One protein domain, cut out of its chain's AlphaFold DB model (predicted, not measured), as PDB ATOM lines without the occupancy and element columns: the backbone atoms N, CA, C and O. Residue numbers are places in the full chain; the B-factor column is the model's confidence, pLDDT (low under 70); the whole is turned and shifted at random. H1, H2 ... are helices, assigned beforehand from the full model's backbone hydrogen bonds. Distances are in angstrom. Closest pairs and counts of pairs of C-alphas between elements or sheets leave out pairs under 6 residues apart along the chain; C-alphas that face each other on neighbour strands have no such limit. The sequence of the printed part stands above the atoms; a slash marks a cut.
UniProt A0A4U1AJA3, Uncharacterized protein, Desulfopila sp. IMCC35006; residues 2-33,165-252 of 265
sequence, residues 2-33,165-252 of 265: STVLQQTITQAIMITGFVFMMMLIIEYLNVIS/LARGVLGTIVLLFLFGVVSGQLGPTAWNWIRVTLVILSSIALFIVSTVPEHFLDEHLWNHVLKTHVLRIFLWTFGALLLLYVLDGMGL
ATOM      1  N   SER A   2      55.041  29.108-121.409       64.06
ATOM      2  CA  SER A   2      53.942  28.135-121.230       64.06
ATOM      3  C   SER A   2      54.019  26.932-122.181       64.06
ATOM      4  O   SER A   2      53.852  25.803-121.737       64.06
ATOM      5  N   THR A   3      54.338  27.152-123.460       76.44
ATOM      6  CA  THR A   3      54.512  26.086-124.466       76.44
ATOM      7  C   THR A   3      55.686  25.166-124.146       76.44
ATOM      8  O   THR A   3      55.538  23.950-124.170       76.44
ATOM      9  N   VAL A   4      56.819  25.756-123.759       77.44
ATOM     10  CA  VAL A   4      58.025  25.049-123.308       77.44
ATOM     11  C   VAL A   4      57.710  24.153-122.119       77.44
ATOM     12  O   VAL A   4      57.926  22.949-122.170       77.44
ATOM     13  N   LEU A   5      57.120  24.727-121.066       79.75
ATOM     14  CA  LEU A   5      56.785  23.997-119.851       79.75
ATOM     15  C   LEU A   5      55.812  22.845-120.145       79.75
ATOM     16  O   LEU A   5      55.998  21.740-119.644       79.75
ATOM     17  N   GLN A   6      54.804  23.077-120.988       80.62
ATOM     18  CA  GLN A   6      53.832  22.053-121.368       80.62
ATOM     19  C   GLN A   6      54.478  20.908-122.169       80.62
ATOM     20  O   GLN A   6      54.157  19.741-121.932       80.62
ATOM     21  N   GLN A   7      55.423  21.214-123.063       80.56
ATOM     22  CA  GLN A   7      56.198  20.210-123.797       80.56
ATOM     23  C   GLN A   7      57.107  19.403-122.861       80.56
ATOM     24  O   GLN A   7      57.041  18.172-122.869       80.56
ATOM     25  N   THR A   8      57.871  20.072-121.991       83.25
ATOM     26  CA  THR A   8      58.762  19.421-121.018       83.25
ATOM     27  C   THR A   8      57.989  18.525-120.053       83.25
ATOM     28  O   THR A   8      58.402  17.397-119.803       83.25
ATOM     29  N   ILE A   9      56.837  18.978-119.544       84.62
ATOM     30  CA  ILE A   9      55.981  18.176-118.657       84.62
ATOM     31  C   ILE A   9      55.462  16.939-119.391       84.62
ATOM     32  O   ILE A   9      55.544  15.836-118.858       84.62
ATOM     33  N   THR A  10      54.963  17.093-120.619       83.38
ATOM     34  CA  THR A  10      54.415  15.966-121.389       83.38
ATOM     35  C   THR A  10      55.494  14.918-121.686       83.38
ATOM     36  O   THR A  10      55.253  13.720-121.524       83.38
ATOM     37  N   GLN A  11      56.706  15.351-122.052       83.12
ATOM     38  CA  GLN A  11      57.849  14.456-122.263       83.12
ATOM     39  C   GLN A  11      58.308  13.787-120.962       83.12
ATOM     40  O   GLN A  11      58.501  12.573-120.941       83.12
ATOM     41  N   ALA A  12      58.419  14.538-119.865       84.88
ATOM     42  CA  ALA A  12      58.800  13.990-118.566       84.88
ATOM     43  C   ALA A  12      57.782  12.950-118.068       84.88
ATOM     44  O   ALA A  12      58.179  11.894-117.576       84.88
ATOM     45  N   ILE A  13      56.478  13.198-118.248       87.25
ATOM     46  CA  ILE A  13      55.408  12.240-117.928       87.25
ATOM     47  C   ILE A  13      55.526  10.985-118.796       87.25
ATOM     48  O   ILE A  13      55.411   9.878-118.275       87.25
ATOM     49  N   MET A  14      55.782  11.134-120.098       85.81
ATOM     50  CA  MET A  14      55.943   9.998-121.008       85.81
ATOM     51  C   MET A  14      57.125   9.110-120.600       85.81
ATOM     52  O   MET A  14      56.955   7.900-120.457       85.81
ATOM     53  N   ILE A  15      58.298   9.710-120.369       84.25
ATOM     54  CA  ILE A  15      59.518   8.992-119.976       84.25
ATOM     55  C   ILE A  15      59.324   8.343-118.607       84.25
ATOM     56  O   ILE A  15      59.567   7.150-118.448       84.25
ATOM     57  N   THR A  16      58.824   9.095-117.626       86.00
ATOM     58  CA  THR A  16      58.587   8.572-116.274       86.00
ATOM     59  C   THR A  16      57.575   7.431-116.292       86.00
ATOM     60  O   THR A  16      57.791   6.421-115.627       86.00
ATOM     61  N   GLY A  17      56.496   7.549-117.069       86.88
ATOM     62  CA  GLY A  17      55.499   6.493-117.222       86.88
ATOM     63  C   GLY A  17      56.081   5.243-117.878       86.88
ATOM     64  O   GLY A  17      55.896   4.146-117.359       86.88
ATOM     65  N   PHE A  18      56.855   5.398-118.954       84.50
ATOM     66  CA  PHE A  18      57.567   4.288-119.592       84.50
ATOM     67  C   PHE A  18      58.515   3.575-118.617       84.50
ATOM     68  O   PHE A  18      58.433   2.353-118.461       84.50
ATOM     69  N   VAL A  19      59.365   4.332-117.916       82.81
ATOM     70  CA  VAL A  19      60.308   3.788-116.930       82.81
ATOM     71  C   VAL A  19      59.558   3.109-115.787       82.81
ATOM     72  O   VAL A  19      59.948   2.023-115.372       82.81
ATOM     73  N   PHE A  20      58.451   3.681-115.315       84.19
ATOM     74  CA  PHE A  20      57.617   3.072-114.285       84.19
ATOM     75  C   PHE A  20      57.037   1.719-114.724       84.19
ATOM     76  O   PHE A  20      57.166   0.742-113.983       84.19
ATOM     77  N   MET A  21      56.465   1.622-115.934       85.50
ATOM     78  CA  MET A  21      55.963   0.343-116.461       85.50
ATOM     79  C   MET A  21      57.088  -0.683-116.594       85.50
ATOM     80  O   MET A  21      56.923  -1.841-116.210       85.50
ATOM     81  N   MET A  22      58.250  -0.256-117.094       79.25
ATOM     82  CA  MET A  22      59.440  -1.099-117.182       79.25
ATOM     83  C   MET A  22      59.899  -1.593-115.813       79.25
ATOM     84  O   MET A  22      60.088  -2.793-115.647       79.25
ATOM     85  N   MET A  23      60.016  -0.719-114.812       75.25
ATOM     86  CA  MET A  23      60.397  -1.103-113.450       75.25
ATOM     87  C   MET A  23      59.402  -2.088-112.832       75.25
ATOM     88  O   MET A  23      59.823  -3.040-112.181       75.25
ATOM     89  N   LEU A  24      58.100  -1.909-113.073       80.38
ATOM     90  CA  LEU A  24      57.066  -2.832-112.606       80.38
ATOM     91  C   LEU A  24      57.237  -4.223-113.224       80.38
ATOM     92  O   LEU A  24      57.254  -5.225-112.508       80.38
ATOM     93  N   ILE A  25      57.397  -4.284-114.548       80.88
ATOM     94  CA  ILE A  25      57.618  -5.539-115.275       80.88
ATOM     95  C   ILE A  25      58.918  -6.199-114.806       80.88
ATOM     96  O   ILE A  25      58.933  -7.401-114.549       80.88
ATOM     97  N   ILE A  26      59.992  -5.423-114.645       71.38
ATOM     98  CA  ILE A  26      61.287  -5.904-114.158       71.38
ATOM     99  C   ILE A  26      61.156  -6.483-112.750       71.38
ATOM    100  O   ILE A  26      61.647  -7.581-112.526       71.38
ATOM    101  N   GLU A  27      60.492  -5.807-111.809       73.44
ATOM    102  CA  GLU A  27      60.355  -6.304-110.433       73.44
ATOM    103  C   GLU A  27      59.512  -7.584-110.381       73.44
ATOM    104  O   GLU A  27      59.854  -8.537-109.678       73.44
ATOM    105  N   TYR A  28      58.449  -7.649-111.187       77.31
ATOM    106  CA  TYR A  28      57.644  -8.858-111.340       77.31
ATOM    107  C   TYR A  28      58.467 -10.028-111.895       77.31
ATOM    108  O   TYR A  28      58.487 -11.117-111.313       77.31
ATOM    109  N   LEU A  29      59.202  -9.798-112.989       75.00
ATOM    110  CA  LEU A  29      60.096 -10.793-113.577       75.00
ATOM    111  C   LEU A  29      61.215 -11.179-112.612       75.00
ATOM    112  O   LEU A  29      61.541 -12.356-112.523       75.00
ATOM    113  N   ASN A  30      61.775 -10.230-111.864       71.44
ATOM    114  CA  ASN A  30      62.796 -10.466-110.851       71.44
ATOM    115  C   ASN A  30      62.255 -11.400-109.768       71.44
ATOM    116  O   ASN A  30      62.876 -12.419-109.487       71.44
ATOM    117  N   VAL A  31      61.070 -11.135-109.211       72.44
ATOM    118  CA  VAL A  31      60.476 -12.006-108.186       72.44
ATOM    119  C   VAL A  31      60.208 -13.421-108.687       72.44
ATOM    120  O   VAL A  31      60.492 -14.375-107.963       72.44
ATOM    121  N   ILE A  32      59.759 -13.587-109.932       71.75
ATOM    122  CA  ILE A  32      59.584 -14.919-110.530       71.75
ATOM    123  C   ILE A  32      60.939 -15.583-110.823       71.75
ATOM    124  O   ILE A  32      61.129 -16.776-110.584       71.75
ATOM    125  N   SER A  33      61.899 -14.810-111.325       68.88
ATOM    126  CA  SER A  33      63.200 -15.291-111.797       68.88
ATOM    127  C   SER A  33      64.196 -15.556-110.665       68.88
ATOM    128  O   SER A  33      65.113 -16.357-110.855       68.88
ATOM    129  N   LEU A 165      43.719   0.097-101.155       74.75
ATOM    130  CA  LEU A 165      43.830   1.398-101.822       74.75
ATOM    131  C   LEU A 165      45.002   1.422-102.814       74.75
ATOM    132  O   LEU A 165      44.905   2.067-103.857       74.75
ATOM    133  N   ALA A 166      46.080   0.685-102.529       77.19
ATOM    134  CA  ALA A 166      47.248   0.611-103.394       77.19
ATOM    135  C   ALA A 166      46.915   0.003-104.760       77.19
ATOM    136  O   ALA A 166      47.273   0.597-105.778       77.19
ATOM    137  N   ARG A 167      46.177  -1.117-104.816       81.19
ATOM    138  CA  ARG A 167      45.789  -1.738-106.094       81.19
ATOM    139  C   ARG A 167      44.891  -0.823-106.923       81.19
ATOM    140  O   ARG A 167      45.113  -0.679-108.124       81.19
ATOM    141  N   GLY A 168      43.914  -0.180-106.282       84.19
ATOM    142  CA  GLY A 168      43.009   0.763-106.942       84.19
ATOM    143  C   GLY A 168      43.749   1.959-107.544       84.19
ATOM    144  O   GLY A 168      43.558   2.283-108.716       84.19
ATOM    145  N   VAL A 169      44.640   2.583-106.768       86.69
ATOM    146  CA  VAL A 169      45.421   3.748-107.211       86.69
ATOM    147  C   VAL A 169      46.435   3.366-108.291       86.69
ATOM    148  O   VAL A 169      46.455   4.004-109.340       86.69
ATOM    149  N   LEU A 170      47.235   2.312-108.091       85.00
ATOM    150  CA  LEU A 170      48.208   1.844-109.088       85.00
ATOM    151  C   LEU A 170      47.518   1.420-110.388       85.00
ATOM    152  O   LEU A 170      47.941   1.833-111.465       85.00
ATOM    153  N   GLY A 171      46.426   0.657-110.296       87.75
ATOM    154  CA  GLY A 171      45.636   0.246-111.457       87.75
ATOM    155  C   GLY A 171      45.069   1.443-112.216       87.75
ATOM    156  O   GLY A 171      45.161   1.496-113.440       87.75
ATOM    157  N   THR A 172      44.562   2.445-111.494       88.31
ATOM    158  CA  THR A 172      44.023   3.672-112.093       88.31
ATOM    159  C   THR A 172      45.116   4.505-112.759       88.31
ATOM    160  O   THR A 172      44.913   4.976-113.872       88.31
ATOM    161  N   ILE A 173      46.296   4.648-112.146       89.75
ATOM    162  CA  ILE A 173      47.440   5.350-112.755       89.75
ATOM    163  C   ILE A 173      47.854   4.670-114.067       89.75
ATOM    164  O   ILE A 173      48.026   5.344-115.082       89.75
ATOM    165  N   VAL A 174      47.976   3.337-114.069       89.62
ATOM    166  CA  VAL A 174      48.355   2.575-115.270       89.62
ATOM    167  C   VAL A 174      47.276   2.670-116.351       89.62
ATOM    168  O   VAL A 174      47.602   2.871-117.520       89.62
ATOM    169  N   LEU A 175      45.995   2.592-115.975       91.56
ATOM    170  CA  LEU A 175      44.868   2.771-116.893       91.56
ATOM    171  C   LEU A 175      44.831   4.172-117.506       91.56
ATOM    172  O   LEU A 175      44.635   4.299-118.712       91.56
ATOM    173  N   LEU A 176      45.039   5.218-116.704       92.06
ATOM    174  CA  LEU A 176      45.090   6.599-117.181       92.06
ATOM    175  C   LEU A 176      46.256   6.812-118.147       92.06
ATOM    176  O   LEU A 176      46.078   7.446-119.185       92.06
ATOM    177  N   PHE A 177      47.428   6.249-117.846       90.50
ATOM    178  CA  PHE A 177      48.573   6.301-118.750       90.50
ATOM    179  C   PHE A 177      48.275   5.577-120.070       90.50
ATOM    180  O   PHE A 177      48.471   6.153-121.140       90.50
ATOM    181  N   LEU A 178      47.722   4.360-120.010       91.50
ATOM    182  CA  LEU A 178      47.303   3.597-121.190       91.50
ATOM    183  C   LEU A 178      46.294   4.390-122.033       91.50
ATOM    184  O   LEU A 178      46.459   4.505-123.245       91.50
ATOM    185  N   PHE A 179      45.281   4.985-121.402       91.69
ATOM    186  CA  PHE A 179      44.294   5.819-122.081       91.69
ATOM    187  C   PHE A 179      44.925   7.073-122.707       91.69
ATOM    188  O   PHE A 179      44.603   7.420-123.843       91.69
ATOM    189  N   GLY A 180      45.861   7.730-122.018       88.56
ATOM    190  CA  GLY A 180      46.607   8.877-122.546       88.56
ATOM    191  C   GLY A 180      47.437   8.531-123.787       88.56
ATOM    192  O   GLY A 180      47.461   9.299-124.750       88.56
ATOM    193  N   VAL A 181      48.052   7.343-123.809       87.62
ATOM    194  CA  VAL A 181      48.797   6.838-124.975       87.62
ATOM    195  C   VAL A 181      47.854   6.454-126.119       87.62
ATOM    196  O   VAL A 181      48.104   6.797-127.275       87.62
ATOM    197  N   VAL A 182      46.734   5.783-125.830       87.44
ATOM    198  CA  VAL A 182      45.751   5.381-126.854       87.44
ATOM    199  C   VAL A 182      45.059   6.596-127.471       87.44
ATOM    200  O   VAL A 182      44.937   6.664-128.691       87.44
ATOM    201  N   SER A 183      44.683   7.592-126.668       86.38
ATOM    202  CA  SER A 183      44.060   8.841-127.136       86.38
ATOM    203  C   SER A 183      45.027   9.771-127.880       86.38
ATOM    204  O   SER A 183      44.584  10.641-128.624       86.38
ATOM    205  N   GLY A 184      46.341   9.572-127.735       81.69
ATOM    206  CA  GLY A 184      47.364  10.362-128.431       81.69
ATOM    207  C   GLY A 184      47.679  11.687-127.756       81.69
ATOM    208  O   GLY A 184      48.341  12.528-128.355       81.69
ATOM    209  N   GLN A 185      47.220  11.863-126.515       81.94
ATOM    210  CA  GLN A 185      47.609  12.987-125.667       81.94
ATOM    211  C   GLN A 185      49.030  12.805-125.115       81.94
ATOM    212  O   GLN A 185      49.735  13.786-124.896       81.94
ATOM    213  N   LEU A 186      49.456  11.552-124.906       78.06
ATOM    214  CA  LEU A 186      50.796  11.185-124.453       78.06
ATOM    215  C   LEU A 186      51.501  10.364-125.538       78.06
ATOM    216  O   LEU A 186      51.093   9.244-125.837       78.06
ATOM    217  N   GLY A 187      52.581  10.898-126.111       73.00
ATOM    218  CA  GLY A 187      53.373  10.197-127.129       73.00
ATOM    219  C   GLY A 187      53.208  10.747-128.546       73.00
ATOM    220  O   GLY A 187      52.628  11.813-128.742       73.00
ATOM    221  N   PRO A 188      53.746  10.036-129.552       72.44
ATOM    222  CA  PRO A 188      53.601  10.412-130.952       72.44
ATOM    223  C   PRO A 188      52.122  10.448-131.364       72.44
ATOM    224  O   PRO A 188      51.375   9.494-131.127       72.44
ATOM    225  N   THR A 189      51.701  11.527-132.025       73.19
ATOM    226  CA  THR A 189      50.323  11.686-132.525       73.19
ATOM    227  C   THR A 189      49.969  10.641-133.586       73.19
ATOM    228  O   THR A 189      48.818  10.210-133.669       73.19
ATOM    229  N   ALA A 190      50.968  10.167-134.337       81.25
ATOM    230  CA  ALA A 190      50.850   9.069-135.287       81.25
ATOM    231  C   ALA A 190      50.928   7.687-134.609       81.25
ATOM    232  O   ALA A 190      51.588   7.497-133.583       81.25
ATOM    233  N   TRP A 191      50.277   6.695-135.222       77.06
ATOM    234  CA  TRP A 191      50.388   5.285-134.842       77.06
ATOM    235  C   TRP A 191      51.718   4.693-135.319       77.06
ATOM    236  O   TRP A 191      51.783   3.910-136.259       77.06
ATOM    237  N   ASN A 192      52.790   5.097-134.644       82.25
ATOM    238  CA  ASN A 192      54.144   4.610-134.885       82.25
ATOM    239  C   ASN A 192      54.471   3.417-133.976       82.25
ATOM    240  O   ASN A 192      53.835   3.212-132.938       82.25
ATOM    241  N   TRP A 193      55.536   2.683-134.308       79.19
ATOM    242  CA  TRP A 193      56.047   1.553-133.518       79.19
ATOM    243  C   TRP A 193      56.254   1.885-132.033       79.19
ATOM    244  O   TRP A 193      55.941   1.064-131.179       79.19
ATOM    245  N   ILE A 194      56.686   3.112-131.720       80.00
ATOM    246  CA  ILE A 194      56.851   3.607-130.342       80.00
ATOM    247  C   ILE A 194      55.517   3.605-129.582       80.00
ATOM    248  O   ILE A 194      55.449   3.227-128.418       80.00
ATOM    249  N   ARG A 195      54.422   4.009-130.231       83.44
ATOM    250  CA  ARG A 195      53.098   4.020-129.599       83.44
ATOM    251  C   ARG A 195      52.590   2.599-129.376       83.44
ATOM    252  O   ARG A 195      52.030   2.311-128.323       83.44
ATOM    253  N   VAL A 196      52.843   1.704-130.330       86.12
ATOM    254  CA  VAL A 196      52.497   0.280-130.218       86.12
ATOM    255  C   VAL A 196      53.236  -0.374-129.047       86.12
ATOM    256  O   VAL A 196      52.602  -1.041-128.231       86.12
ATOM    257  N   THR A 197      54.546  -0.147-128.903       85.69
ATOM    258  CA  THR A 197      55.312  -0.697-127.773       85.69
ATOM    259  C   THR A 197      54.827  -0.137-126.437       85.69
ATOM    260  O   THR A 197      54.624  -0.912-125.506       85.69
ATOM    261  N   LEU A 198      54.543   1.166-126.338       86.31
ATOM    262  CA  LEU A 198      53.990   1.771-125.119       86.31
ATOM    263  C   LEU A 198      52.628   1.179-124.723       86.31
ATOM    264  O   LEU A 198      52.402   0.913-123.540       86.31
ATOM    265  N   VAL A 199      51.738   0.930-125.689       90.06
ATOM    266  CA  VAL A 199      50.434   0.287-125.443       90.06
ATOM    267  C   VAL A 199      50.615  -1.145-124.943       90.06
ATOM    268  O   VAL A 199      49.988  -1.525-123.953       90.06
ATOM    269  N   ILE A 200      51.494  -1.929-125.577       90.31
ATOM    270  CA  ILE A 200      51.783  -3.310-125.163       90.31
ATOM    271  C   ILE A 200      52.333  -3.332-123.733       90.31
ATOM    272  O   ILE A 200      51.814  -4.056-122.886       90.31
ATOM    273  N   LEU A 201      53.338  -2.507-123.438       88.94
ATOM    274  CA  LEU A 201      53.963  -2.452-122.116       88.94
ATOM    275  C   LEU A 201      52.983  -2.026-121.025       88.94
ATOM    276  O   LEU A 201      52.940  -2.644-119.964       88.94
ATOM    277  N   SER A 202      52.157  -1.019-121.302       90.25
ATOM    278  CA  SER A 202      51.137  -0.547-120.362       90.25
ATOM    279  C   SER A 202      50.052  -1.604-120.129       90.25
ATOM    280  O   SER A 202      49.589  -1.777-119.003       90.25
ATOM    281  N   SER A 203      49.691  -2.368-121.163       92.19
ATOM    282  CA  SER A 203      48.739  -3.482-121.050       92.19
ATOM    283  C   SER A 203      49.303  -4.634-120.210       92.19
ATOM    284  O   SER A 203      48.602  -5.179-119.359       92.19
ATOM    285  N   ILE A 204      50.584  -4.977-120.394       91.06
ATOM    286  CA  ILE A 204      51.278  -5.978-119.569       91.06
ATOM    287  C   ILE A 204      51.347  -5.506-118.112       91.06
ATOM    288  O   ILE A 204      51.023  -6.270-117.205       91.06
ATOM    289  N   ALA A 205      51.722  -4.248-117.873       88.62
ATOM    290  CA  ALA A 205      51.778  -3.686-116.528       88.62
ATOM    291  C   ALA A 205      50.405  -3.720-115.838       88.62
ATOM    292  O   ALA A 205      50.309  -4.121-114.678       88.62
ATOM    293  N   LEU A 206      49.333  -3.389-116.566       90.62
ATOM    294  CA  LEU A 206      47.964  -3.466-116.062       90.62
ATOM    295  C   LEU A 206      47.578  -4.898-115.667       90.62
ATOM    296  O   LEU A 206      47.026  -5.121-114.588       90.62
ATOM    297  N   PHE A 207      47.914  -5.874-116.512       90.06
ATOM    298  CA  PHE A 207      47.688  -7.287-116.223       90.06
ATOM    299  C   PHE A 207      48.439  -7.742-114.962       90.06
ATOM    300  O   PHE A 207      47.863  -8.425-114.112       90.06
ATOM    301  N   ILE A 208      49.699  -7.323-114.797       85.94
ATOM    302  CA  ILE A 208      50.507  -7.645-113.614       85.94
ATOM    303  C   ILE A 208      49.872  -7.053-112.348       85.94
ATOM    304  O   ILE A 208      49.640  -7.794-111.394       85.94
ATOM    305  N   VAL A 209      49.520  -5.760-112.341       86.00
ATOM    306  CA  VAL A 209      48.867  -5.101-111.188       86.00
ATOM    307  C   VAL A 209      47.558  -5.802-110.807       86.00
ATOM    308  O   VAL A 209      47.245  -5.962-109.623       86.00
ATOM    309  N   SER A 210      46.807  -6.280-111.801       83.25
ATOM    310  CA  SER A 210      45.554  -6.999-111.571       83.25
ATOM    311  C   SER A 210      45.738  -8.430-111.051       83.25
ATOM    312  O   SER A 210      44.818  -8.959-110.431       83.25
ATOM    313  N   THR A 211      46.881  -9.073-111.303       80.62
ATOM    314  CA  THR A 211      47.083 -10.513-111.032       80.62
ATOM    315  C   THR A 211      47.930 -10.769-109.782       80.62
ATOM    316  O   THR A 211      47.789 -11.798-109.125       80.62
ATOM    317  N   VAL A 212      48.813  -9.837-109.428       77.62
ATOM    318  CA  VAL A 212      49.800  -9.988-108.348       77.62
ATOM    319  C   VAL A 212      49.188  -9.795-106.947       77.62
ATOM    320  O   VAL A 212      48.290  -8.971-106.793       77.62
ATOM    321  N   PRO A 213      49.658 -10.523-105.909       74.50
ATOM    322  CA  PRO A 213      49.151 -10.417-104.535       74.50
ATOM    323  C   PRO A 213      49.352  -9.034-103.884       74.50
ATOM    324  O   PRO A 213      50.362  -8.369-104.109       74.50
ATOM    325  N   GLU A 214      48.434  -8.659-102.985       71.38
ATOM    326  CA  GLU A 214      48.394  -7.344-102.309       71.38
ATOM    327  C   GLU A 214      49.681  -6.991-101.549       71.38
ATOM    328  O   GLU A 214      50.163  -5.866-101.630       71.38
ATOM    329  N   HIS A 215      50.303  -7.959-100.871       73.19
ATOM    330  CA  HIS A 215      51.552  -7.719-100.141       73.19
ATOM    331  C   HIS A 215      52.690  -7.229-101.058       73.19
ATOM    332  O   HIS A 215      53.463  -6.352-100.680       73.19
ATOM    333  N   PHE A 216      52.767  -7.745-102.290       71.38
ATOM    334  CA  PHE A 216      53.748  -7.277-103.268       71.38
ATOM    335  C   PHE A 216      53.400  -5.871-103.785       71.38
ATOM    336  O   PHE A 216      54.294  -5.052-103.994       71.38
ATOM    337  N   LEU A 217      52.109  -5.565-103.957       72.94
ATOM    338  CA  LEU A 217      51.653  -4.236-104.371       72.94
ATOM    339  C   LEU A 217      52.013  -3.158-103.339       72.94
ATOM    340  O   LEU A 217      52.560  -2.121-103.711       72.94
ATOM    341  N   ASP A 218      51.767  -3.413-102.055       75.75
ATOM    342  CA  ASP A 218      52.003  -2.425-100.996       75.75
ATOM    343  C   ASP A 218      53.491  -2.254-100.645       75.75
ATOM    344  O   ASP A 218      53.997  -1.128-100.558       75.75
ATOM    345  N   GLU A 219      54.232  -3.348-100.449       71.56
ATOM    346  CA  GLU A 219      55.639  -3.235-100.053       71.56
ATOM    347  C   GLU A 219      56.553  -2.884-101.226       71.56
ATOM    348  O   GLU A 219      57.353  -1.951-101.126       71.56
ATOM    349  N   HIS A 220      56.439  -3.606-102.344       70.81
ATOM    350  CA  HIS A 220      57.385  -3.464-103.452       70.81
ATOM    351  C   HIS A 220      56.955  -2.382-104.449       70.81
ATOM    352  O   HIS A 220      57.777  -1.574-104.876       70.81
ATOM    353  N   LEU A 221      55.677  -2.295-104.813       73.19
ATOM    354  CA  LEU A 221      55.240  -1.313-105.813       73.19
ATOM    355  C   LEU A 221      54.958   0.068-105.216       73.19
ATOM    356  O   LEU A 221      55.435   1.073-105.742       73.19
ATOM    357  N   TRP A 222      54.217   0.141-104.114       75.81
ATOM    358  CA  TRP A 222      53.790   1.410-103.531       75.81
ATOM    359  C   TRP A 222      54.894   2.085-102.714       75.81
ATOM    360  O   TRP A 222      55.327   3.196-103.037       75.81
ATOM    361  N   ASN A 223      55.377   1.427-101.657       75.38
ATOM    362  CA  ASN A 223      56.356   2.038-100.757       75.38
ATOM    363  C   ASN A 223      57.755   2.134-101.373       75.38
ATOM    364  O   ASN A 223      58.452   3.123-101.147       75.38
ATOM    365  N   HIS A 224      58.153   1.151-102.180       70.88
ATOM    366  CA  HIS A 224      59.465   1.158-102.812       70.88
ATOM    367  C   HIS A 224      59.440   1.868-104.176       70.88
ATOM    368  O   HIS A 224      59.983   2.967-104.293       70.88
ATOM    369  N   VAL A 225      58.788   1.320-105.208       73.00
ATOM    370  CA  VAL A 225      58.867   1.889-106.572       73.00
ATOM    371  C   VAL A 225      58.222   3.279-106.676       73.00
ATOM    372  O   VAL A 225      58.892   4.232-107.080       73.00
ATOM    373  N   LEU A 226      56.956   3.439-106.284       76.75
ATOM    374  CA  LEU A 226      56.220   4.689-106.499       76.75
ATOM    375  C   LEU A 226      56.754   5.839-105.628       76.75
ATOM    376  O   LEU A 226      57.095   6.901-106.146       76.75
ATOM    377  N   LYS A 227      56.877   5.634-104.309       78.94
ATOM    378  CA  LYS A 227      57.326   6.701-103.395       78.94
ATOM    379  C   LYS A 227      58.812   7.032-103.519       78.94
ATOM    380  O   LYS A 227      59.184   8.191-103.349       78.94
ATOM    381  N   THR A 228      59.664   6.045-103.797       73.94
ATOM    382  CA  THR A 228      61.122   6.255-103.756       73.94
ATOM    383  C   THR A 228      61.701   6.559-105.130       73.94
ATOM    384  O   THR A 228      62.523   7.470-105.253       73.94
ATOM    385  N   HIS A 229      61.284   5.825-106.165       77.62
ATOM    386  CA  HIS A 229      61.900   5.923-107.486       77.62
ATOM    387  C   HIS A 229      61.162   6.880-108.408       77.62
ATOM    388  O   HIS A 229      61.795   7.785-108.942       77.62
ATOM    389  N   VAL A 230      59.843   6.734-108.566       80.31
ATOM    390  CA  VAL A 230      59.084   7.508-109.567       80.31
ATOM    391  C   VAL A 230      59.230   9.011-109.348       80.31
ATOM    392  O   VAL A 230      59.518   9.733-110.297       80.31
ATOM    393  N   LEU A 231      59.130   9.486-108.101       82.69
ATOM    394  CA  LEU A 231      59.280  10.913-107.806       82.69
ATOM    395  C   LEU A 231      60.693  11.426-108.123       82.69
ATOM    396  O   LEU A 231      60.848  12.498-108.703       82.69
ATOM    397  N   ARG A 232      61.732  10.656-107.776       82.75
ATOM    398  CA  ARG A 232      63.120  11.035-108.072       82.75
ATOM    399  C   ARG A 232      63.392  11.035-109.570       82.75
ATOM    400  O   ARG A 232      64.013  11.976-110.044       82.75
ATOM    401  N   ILE A 233      62.916  10.019-110.290       83.00
ATOM    402  CA  ILE A 233      63.061   9.898-111.747       83.00
ATOM    403  C   ILE A 233      62.341  11.056-112.432       83.00
ATOM    404  O   ILE A 233      62.927  11.708-113.290       83.00
ATOM    405  N   PHE A 234      61.115  11.375-112.016       85.69
ATOM    406  CA  PHE A 234      60.375  12.509-112.556       85.69
ATOM    407  C   PHE A 234      61.111  13.831-112.323       85.69
ATOM    408  O   PHE A 234      61.315  14.591-113.261       85.69
ATOM    409  N   LEU A 235      61.564  14.094-111.093       85.88
ATOM    410  CA  LEU A 235      62.273  15.336-110.767       85.88
ATOM    411  C   LEU A 235      63.601  15.460-111.522       85.88
ATOM    412  O   LEU A 235      63.919  16.539-112.015       85.88
ATOM    413  N   TRP A 236      64.354  14.365-111.651       86.12
ATOM    414  CA  TRP A 236      65.599  14.347-112.421       86.12
ATOM    415  C   TRP A 236      65.364  14.525-113.921       86.12
ATOM    416  O   TRP A 236      66.039  15.340-114.539       86.12
ATOM    417  N   THR A 237      64.405  13.803-114.508       84.12
ATOM    418  CA  THR A 237      64.095  13.902-115.946       84.12
ATOM    419  C   THR A 237      63.539  15.276-116.299       84.12
ATOM    420  O   THR A 237      64.014  15.901-117.241       84.12
ATOM    421  N   PHE A 238      62.595  15.791-115.508       86.31
ATOM    422  CA  PHE A 238      62.064  17.140-115.675       86.31
ATOM    423  C   PHE A 238      63.160  18.199-115.523       86.31
ATOM    424  O   PHE A 238      63.269  19.082-116.368       86.31
ATOM    425  N   GLY A 239      64.001  18.092-114.488       87.12
ATOM    426  CA  GLY A 239      65.103  19.024-114.251       87.12
ATOM    427  C   GLY A 239      66.140  19.022-115.375       87.12
ATOM    428  O   GLY A 239      66.525  20.090-115.844       87.12
ATOM    429  N   ALA A 240      66.546  17.842-115.849       86.69
ATOM    430  CA  ALA A 240      67.496  17.704-116.950       86.69
ATOM    431  C   ALA A 240      66.935  18.266-118.265       86.69
ATOM    432  O   ALA A 240      67.613  19.043-118.932       86.69
ATOM    433  N   LEU A 241      65.687  17.937-118.614       85.19
ATOM    434  CA  LEU A 241      65.043  18.448-119.829       85.19
ATOM    435  C   LEU A 241      64.818  19.961-119.772       85.19
ATOM    436  O   LEU A 241      65.020  20.648-120.769       85.19
ATOM    437  N   LEU A 242      64.422  20.490-118.612       86.06
ATOM    438  CA  LEU A 242      64.256  21.927-118.419       86.06
ATOM    439  C   LEU A 242      65.594  22.657-118.560       86.06
ATOM    440  O   LEU A 242      65.653  23.693-119.215       86.06
ATOM    441  N   LEU A 243      66.667  22.104-117.993       87.69
ATOM    442  CA  LEU A 243      68.008  22.662-118.116       87.69
ATOM    443  C   LEU A 243      68.486  22.653-119.573       87.69
ATOM    444  O   LEU A 243      68.948  23.688-120.042       87.69
ATOM    445  N   LEU A 244      68.314  21.545-120.300       84.25
ATOM    446  CA  LEU A 244      68.658  21.465-121.726       84.25
ATOM    447  C   LEU A 244      67.895  22.500-122.557       84.25
ATOM    448  O   LEU A 244      68.498  23.217-123.345       84.25
ATOM    449  N   TYR A 245      66.588  22.642-122.335       81.06
ATOM    450  CA  TYR A 245      65.782  23.612-123.075       81.06
ATOM    451  C   TYR A 245      66.167  25.065-122.751       81.06
ATOM    452  O   TYR A 245      66.129  25.942-123.612       81.06
ATOM    453  N   VAL A 246      66.542  25.342-121.498       83.94
ATOM    454  CA  VAL A 246      67.043  26.661-121.089       83.94
ATOM    455  C   VAL A 246      68.416  26.941-121.705       83.94
ATOM    456  O   VAL A 246      68.639  28.060-122.156       83.94
ATOM    457  N   LEU A 247      69.316  25.952-121.761       83.56
ATOM    458  CA  LEU A 247      70.626  26.081-122.411       83.56
ATOM    459  C   LEU A 247      70.503  26.335-123.920       83.56
ATOM    460  O   LEU A 247      71.145  27.256-124.424       83.56
ATOM    461  N   ASP A 248      69.633  25.589-124.602       79.50
ATOM    462  CA  ASP A 248      69.325  25.776-126.025       79.50
ATOM    463  C   ASP A 248      68.754  27.184-126.285       79.50
ATOM    464  O   ASP A 248      69.235  27.927-127.139       79.50
ATOM    465  N   GLY A 249      67.822  27.635-125.439       74.44
ATOM    466  CA  GLY A 249      67.269  28.992-125.497       74.44
ATOM    467  C   GLY A 249      68.268  30.120-125.189       74.44
ATOM    468  O   GLY A 249      68.006  31.268-125.548       74.44
ATOM    469  N   MET A 250      69.398  29.821-124.540       74.69
ATOM    470  CA  MET A 250      70.488  30.773-124.280       74.69
ATOM    471  C   MET A 250      71.556  30.785-125.389       74.69
ATOM    472  O   MET A 250      72.505  31.562-125.290       74.69
ATOM    473  N   GLY A 251      71.408  29.968-126.442       64.38
ATOM    474  CA  GLY A 251      72.297  29.973-127.609       64.38
ATOM    475  C   GLY A 251      73.728  29.508-127.324       64.38
ATOM    476  O   GLY A 251      74.642  29.871-128.060       64.38
ATOM    477  N   LEU A 252      73.947  28.742-126.248       59.28
ATOM    478  CA  LEU A 252      75.264  28.181-125.911       59.28
ATOM    479  C   LEU A 252      75.561  26.866-126.647       59.28
ATOM    480  O   LEU A 252      76.710  26.424-126.660       59.28
TER     481      LEU A 252
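This is residues 2 to 33 and 165 to 252 of the 265 residues of an uncharacterized protein of Desulfopila sp. IMCC35006 (UniProt A0A4U1AJA3). Two long helices, H1 and H4, run side by side in opposite ways along the longest axis, and a shorter helical hairpin, H2 and H3, packs slantwise on them at one end, H3 on H1 and the start of H2 on the start of H4. The end of the printed part, residues 247 to 252, of which 247 to 249 belong to H4, sticks out. The 120 printed residues, all helix in class, hold four named helices in the order H1, H2, H3, H4 and no named strand. The whole is compact, radius of gyration of the C-alphas 15.7 A, yet elongated, spanning 51 by 31 by 27 A.

Start with H1, residues 2 to 33, and H4, residues 214 to 249: they touch, closest at the C-alphas of Ala 12 and Phe 238, 5.4 A, opposite ways at a shallow tilt of 34 degrees, only just short of steep. Next find the hairpin of H2, residues 165 to 183, and H3, residues 193 to 211, which touch at a shallow tilt of 20 degrees, closest at the C-alphas of Leu 178 and Ser 202, 5.7 A. H3 touches residues 18 to 28 of H1 alone, at a steep tilt of 51 degrees, closest at the C-alphas of Met 21 and Ala 205, 5.8 A. Residues 166 to 170 of H2 alone touch residues 214 to 222 of H4, closest at the C-alphas of Ala 166 and Asp 218, 6.1 A. In H1, H2 and H3 every O i to N i+4 pair is within hydrogen-bond range; in H4, 24 of 32 are.

Find C-alpha 2 at (53.942, 28.135, -121.230); H1 runs 45.4 A from there. H4 runs 47.1 A to C-alpha 249 at (67.269, 28.992, -125.497), with a kink of 32 degrees near residue 222.

Residues 34 to 164 are not printed, and C-alphas 33 and 165 stand 27.4 A apart across the cut. The link from H2 to H3 is short and that from H3 to H4 tight. Look for pLDDT under 70 at residues 2, 33 and 251 to 252.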